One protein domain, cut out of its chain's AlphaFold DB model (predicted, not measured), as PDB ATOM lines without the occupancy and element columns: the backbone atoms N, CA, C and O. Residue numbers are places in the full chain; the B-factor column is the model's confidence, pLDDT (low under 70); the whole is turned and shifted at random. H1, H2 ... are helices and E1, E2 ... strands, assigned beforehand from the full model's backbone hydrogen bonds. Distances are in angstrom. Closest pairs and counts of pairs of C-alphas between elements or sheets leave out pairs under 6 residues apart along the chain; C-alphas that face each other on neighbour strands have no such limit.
ATOM      1  N   ARG A   2      91.385 -50.897  60.520       86.56
ATOM      2  CA  ARG A   2      90.201 -50.030  60.334       86.56
ATOM      3  C   ARG A   2      89.996 -49.498  58.904       86.56
ATOM      4  O   ARG A   2      88.957 -49.760  58.320       86.56
ATOM      5  N   GLN A   3      91.021 -48.897  58.292       88.38
ATOM      6  CA  GLN A   3      90.947 -48.424  56.896       88.38
ATOM      7  C   GLN A   3      90.650 -49.534  55.868       88.38
ATOM      8  O   GLN A   3      90.128 -49.255  54.796       88.38
ATOM      9  N   LEU A   4      91.026 -50.789  56.148       90.19
ATOM     10  CA  LEU A   4      90.735 -51.916  55.257       90.19
ATOM     11  C   LEU A   4      89.272 -52.345  55.377       90.19
ATOM     12  O   LEU A   4      88.670 -52.684  54.364       90.19
ATOM     13  N   LEU A   5      88.717 -52.303  56.591       90.25
ATOM     14  CA  LEU A   5      87.303 -52.571  56.857       90.25
ATOM     15  C   LEU A   5      86.417 -51.489  56.232       90.25
ATOM     16  O   LEU A   5      85.501 -51.812  55.487       90.25
ATOM     17  N   GLU A   6      86.755 -50.214  56.445       88.56
ATOM     18  CA  GLU A   6      86.033 -49.068  55.868       88.56
ATOM     19  C   GLU A   6      86.030 -49.089  54.333       88.56
ATOM     20  O   GLU A   6      85.045 -48.710  53.712       88.56
ATOM     21  N   LYS A   7      87.105 -49.585  53.705       88.69
ATOM     22  CA  LYS A   7      87.206 -49.723  52.243       88.69
ATOM     23  C   LYS A   7      86.622 -51.034  51.698       88.69
ATOM     24  O   LYS A   7      86.835 -51.328  50.526       88.69
ATOM     25  N   GLY A   8      85.987 -51.866  52.529       88.75
ATOM     26  CA  GLY A   8      85.438 -53.163  52.108       88.75
ATOM     27  C   GLY A   8      86.497 -54.161  51.618       88.75
ATOM     28  O   GLY A   8      86.202 -55.088  50.871       88.75
ATOM     29  N   ARG A   9      87.763 -53.973  52.009       91.69
ATOM     30  CA  ARG A   9      88.902 -54.773  51.533       91.69
ATOM     31  C   ARG A   9      89.186 -56.003  52.392       91.69
ATOM     32  O   ARG A   9      90.162 -56.690  52.114       91.69
ATOM     33  N   VAL A  10      88.390 -56.281  53.423       92.12
ATOM     34  CA  VAL A  10      88.485 -57.503  54.240       92.12
ATOM     35  C   VAL A  10      87.355 -58.439  53.821       92.12
ATOM     36  O   VAL A  10      86.184 -58.109  53.995       92.12
ATOM     37  N   ARG A  11      87.702 -59.590  53.234       91.75
ATOM     38  CA  ARG A  11      86.740 -60.521  52.632       91.75
ATOM     39  C   ARG A  11      85.708 -60.969  53.665       91.75
ATOM     40  O   ARG A  11      86.081 -61.499  54.705       91.75
ATOM     41  N   GLY A  12      84.428 -60.780  53.345       91.19
ATOM     42  CA  GLY A  12      83.302 -61.226  54.169       91.19
ATOM     43  C   GLY A  12      83.137 -60.481  55.495       91.19
ATOM     44  O   GLY A  12      82.325 -60.901  56.311       91.19
ATOM     45  N   ALA A  13      83.890 -59.403  55.737       93.56
ATOM     46  CA  ALA A  13      83.700 -58.604  56.937       93.56
ATOM     47  C   ALA A  13      82.407 -57.783  56.840       93.56
ATOM     48  O   ALA A  13      82.150 -57.142  55.821       93.56
ATOM     49  N   TYR A  14      81.625 -57.764  57.915       93.31
ATOM     50  CA  TYR A  14      80.389 -56.988  58.008       93.31
ATOM     51  C   TYR A  14      80.255 -56.348  59.389       93.31
ATOM     52  O   TYR A  14      80.918 -56.743  60.352       93.31
ATOM     53  N   LYS A  15      79.417 -55.316  59.483       93.94
ATOM     54  CA  LYS A  15      79.221 -54.552  60.715       93.94
ATOM     55  C   LYS A  15      77.954 -55.022  61.426       93.94
ATOM     56  O   LYS A  15      76.896 -55.082  60.811       93.94
ATOM     57  N   THR A  16      78.059 -55.317  62.717       92.19
ATOM     58  CA  THR A  16      76.920 -55.579  63.606       92.19
ATOM     59  C   THR A  16      76.961 -54.586  64.767       92.19
ATOM     60  O   THR A  16      77.886 -54.579  65.585       92.19
ATOM     61  N   GLY A  17      76.016 -53.642  64.779       90.88
ATOM     62  CA  GLY A  17      76.030 -52.508  65.705       90.88
ATOM     63  C   GLY A  17      77.340 -51.710  65.639       90.88
ATOM     64  O   GLY A  17      77.690 -51.130  64.608       90.88
ATOM     65  N   LYS A  18      78.081 -51.674  66.754       89.38
ATOM     66  CA  LYS A  18      79.376 -50.978  66.869       89.38
ATOM     67  C   LYS A  18      80.584 -51.845  66.484       89.38
ATOM     68  O   LYS A  18      81.694 -51.322  66.413       89.38
ATOM     69  N   PHE A  19      80.386 -53.134  66.215       88.50
ATOM     70  CA  PHE A  19      81.467 -54.097  66.009       88.50
ATOM     71  C   PHE A  19      81.578 -54.538  64.551       88.50
ATOM     72  O   PHE A  19      80.597 -54.581  63.811       88.50
ATOM     73  N   TRP A  20      82.795 -54.894  64.149       92.25
ATOM     74  CA  TRP A  20      83.055 -55.586  62.892       92.25
ATOM     75  C   TRP A  20      83.204 -57.077  63.166       92.25
ATOM     76  O   TRP A  20      84.045 -57.470  63.973       92.25
ATOM     77  N   ILE A  21      82.425 -57.895  62.466       91.06
ATOM     78  CA  ILE A  21      82.624 -59.340  62.402       91.06
ATOM     79  C   ILE A  21      83.510 -59.628  61.197       91.06
ATOM     80  O   ILE A  21      83.251 -59.140  60.098       91.06
ATOM     81  N   ILE A  22      84.590 -60.377  61.416       92.94
ATOM     82  CA  ILE A  22      85.608 -60.660  60.403       92.94
ATOM     83  C   ILE A  22      85.783 -62.179  60.309       92.94
ATOM     84  O   ILE A  22      86.322 -62.772  61.245       92.94
ATOM     85  N   PRO A  23      85.363 -62.818  59.206       89.06
ATOM     86  CA  PRO A  23      85.581 -64.243  59.019       89.06
ATOM     87  C   PRO A  23      87.068 -64.537  58.787       89.06
ATOM     88  O   PRO A  23      87.788 -63.779  58.128       89.06
ATOM     89  N   LEU A  24      87.526 -65.655  59.346       87.25
ATOM     90  CA  LEU A  24      88.893 -66.145  59.197       87.25
ATOM     91  C   LEU A  24      88.927 -67.273  58.167       87.25
ATOM     92  O   LEU A  24      88.115 -68.192  58.218       87.25
ATOM     93  N   PHE A  25      89.908 -67.229  57.271       82.12
ATOM     94  CA  PHE A  25      90.194 -68.269  56.287       82.12
ATOM     95  C   PHE A  25      91.607 -68.785  56.565       82.12
ATOM     96  O   PHE A  25      92.548 -67.995  56.599       82.12
ATOM     97  N   ASN A  26      91.771 -70.085  56.822       81.94
ATOM     98  CA  ASN A  26      93.044 -70.653  57.295       81.94
ATOM     99  C   ASN A  26      93.619 -69.872  58.498       81.94
ATOM    100  O   ASN A  26      94.790 -69.501  58.519       81.94
ATOM    101  N   HIS A  27      92.758 -69.574  59.479       80.38
ATOM    102  CA  HIS A  27      93.077 -68.830  60.707       80.38
ATOM    103  C   HIS A  27      93.481 -67.353  60.524       80.38
ATOM    104  O   HIS A  27      93.835 -66.698  61.503       80.38
ATOM    105  N   LEU A  28      93.396 -66.795  59.311       84.50
ATOM    106  CA  LEU A  28      93.762 -65.405  59.028       84.50
ATOM    107  C   LEU A  28      92.655 -64.673  58.258       84.50
ATOM    108  O   LEU A  28      91.987 -65.269  57.413       84.50
ATOM    109  N   PRO A  29      92.450 -63.363  58.478       88.44
ATOM    110  CA  PRO A  29      91.547 -62.614  57.620       88.44
ATOM    111  C   PRO A  29      92.151 -62.438  56.221       88.44
ATOM    112  O   PRO A  29      93.347 -62.177  56.052       88.44
ATOM    113  N   GLN A  30      91.313 -62.546  55.194       89.06
ATOM    114  CA  GLN A  30      91.738 -62.399  53.805       89.06
ATOM    115  C   GLN A  30      91.491 -60.966  53.322       89.06
ATOM    116  O   GLN A  30      90.411 -60.414  53.526       89.06
ATOM    117  N   ILE A  31      92.486 -60.354  52.672       89.69
ATOM    118  CA  ILE A  31      92.392 -58.974  52.176       89.69
ATOM    119  C   ILE A  31      92.419 -58.929  50.656       89.69
ATOM    120  O   ILE A  31      93.325 -59.473  50.023       89.69
ATOM    121  N   THR A  32      91.470 -58.198  50.080       88.44
ATOM    122  CA  THR A  32      91.426 -57.903  48.649       88.44
ATOM    123  C   THR A  32      92.523 -56.894  48.299       88.44
ATOM    124  O   THR A  32      92.670 -55.833  48.931       88.44
ATOM    125  N   LYS A  33      93.346 -57.228  47.297       81.56
ATOM    126  CA  LYS A  33      94.406 -56.342  46.798       81.56
ATOM    127  C   LYS A  33      93.767 -55.113  46.145       81.56
ATOM    128  O   LYS A  33      92.834 -55.236  45.367       81.56
ATOM    129  N   GLY A  34      94.267 -53.935  46.494       80.50
ATOM    130  CA  GLY A  34      93.928 -52.675  45.839       80.50
ATOM    131  C   GLY A  34      95.191 -52.062  45.247       80.50
ATOM    132  O   GLY A  34      96.296 -52.425  45.653       80.50
ATOM    133  N   THR A  35      95.026 -51.120  44.325       79.25
ATOM    134  CA  THR A  35      96.129 -50.400  43.666       79.25
ATOM    135  C   THR A  35      96.887 -49.466  44.613       79.25
ATOM    136  O   THR A  35      98.092 -49.294  44.462       79.25
ATOM    137  N   ARG A  36      96.215 -48.886  45.620       78.62
ATOM    138  CA  ARG A  36      96.814 -47.982  46.621       78.62
ATOM    139  C   ARG A  36      96.369 -48.311  48.054       78.62
ATOM    140  O   ARG A  36      95.339 -48.952  48.287       78.62
ATOM    141  N   GLY A  37      97.128 -47.817  49.034       77.56
ATOM    142  CA  GLY A  37      96.792 -47.877  50.461       77.56
ATOM    143  C   GLY A  37      97.390 -49.069  51.222       77.56
ATOM    144  O   GLY A  37      98.178 -49.838  50.670       77.56
ATOM    145  N   PRO A  38      97.037 -49.223  52.511       80.75
ATOM    146  CA  PRO A  38      97.688 -50.183  53.394       80.75
ATOM    147  C   PRO A  38      97.474 -51.624  52.925       80.75
ATOM    148  O   PRO A  38      96.402 -51.998  52.445       80.75
ATOM    149  N   LYS A  39      98.510 -52.449  53.086       83.56
ATOM    150  CA  LYS A  39      98.410 -53.907  52.970       83.56
ATOM    151  C   LYS A  39      97.894 -54.488  54.287       83.56
ATOM    152  O   LYS A  39      98.014 -53.867  55.345       83.56
ATOM    153  N   GLY A  40      97.358 -55.701  54.225       77.38
ATOM    154  CA  GLY A  40      97.150 -56.507  55.420       77.38
ATOM    155  C   GLY A  40      98.457 -56.769  56.128       77.38
ATOM    156  O   GLY A  40      99.296 -57.484  55.593       77.38
ATOM    157  N   LYS A  41      98.635 -56.183  57.307       76.19
ATOM    158  CA  LYS A  41      99.705 -56.566  58.222       76.19
ATOM    159  C   LYS A  41      99.055 -57.345  59.351       76.19
ATOM    160  O   LYS A  41      98.389 -56.759  60.201       76.19
ATOM    161  N   TRP A  42      99.208 -58.659  59.307       75.62
ATOM    162  CA  TRP A  42      98.885 -59.524  60.432       75.62
ATOM    163  C   TRP A  42     100.077 -59.565  61.371       75.62
ATOM    164  O   TRP A  42     101.216 -59.356  60.950       75.62
ATOM    165  N   ARG A  43      99.818 -59.830  62.647       68.19
ATOM    166  CA  ARG A  43     100.886 -60.098  63.601       68.19
ATOM    167  C   ARG A  43     101.513 -61.443  63.206       68.19
ATOM    168  O   ARG A  43     100.974 -62.492  63.523       68.19
ATOM    169  N   THR A  44     102.594 -61.396  62.430       62.44
ATOM    170  CA  THR A  44     103.336 -62.569  61.928       62.44
ATOM    171  C   THR A  44     104.416 -63.031  62.901       62.44
ATOM    172  O   THR A  44     105.024 -64.079  62.697       62.44
TER     173      THR A  44
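What this domain is: This is residues 2 to 44 of the 123 residues of the protein "DNA-binding protein" of Moorea sp. SIO2B7 (UniProt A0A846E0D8). With little regular structure, this domain is mostly loop: its chain makes a wide V turning near Asn 26, with the hairpin E1 and E2 at the end of one arm, residues 27 to 35 forming the other, and the short helix H1 between them. After residue 35 the chain folds back. The printed part has 43 residues, with elements in the order H1, E1, E2; the class is mixed, with 11 residues in named elements. It is compact, with a radius of gyration of the C-alphas of 10.5 A, and spans 29 by 23 by 16 A.

How they stand to each other: H1, residues 2 to 6, has its O i to N i+4 pair within hydrogen-bond range. A short link leads to E1, residues 14 to 16, and a tight link to E2, residues 19 to 21. E1 and E2 form an antiparallel hairpin at 136 degrees; N 14 and O 21 are 3.1 A apart, N 21 and O 14 2.8 A. The closest C-alphas of H1 and E2, those of Leu 5 and Trp 20, are 8.0 A apart.

Where its parts are: H1 measures 6.2 A from C-alpha 2 at (90.201, -50.030, 60.334), E1 6.7 A, and E2 6.5 A to C-alpha 21 at (82.624, -59.340, 62.402).

The domain as a whole: The C-alphas farthest apart, Gly 17 and Thr 35, are 29.9 A apart. The printed part has no cut. Residues 22 to 44 hold no named element; residues 43 to 44 have pLDDT under 70.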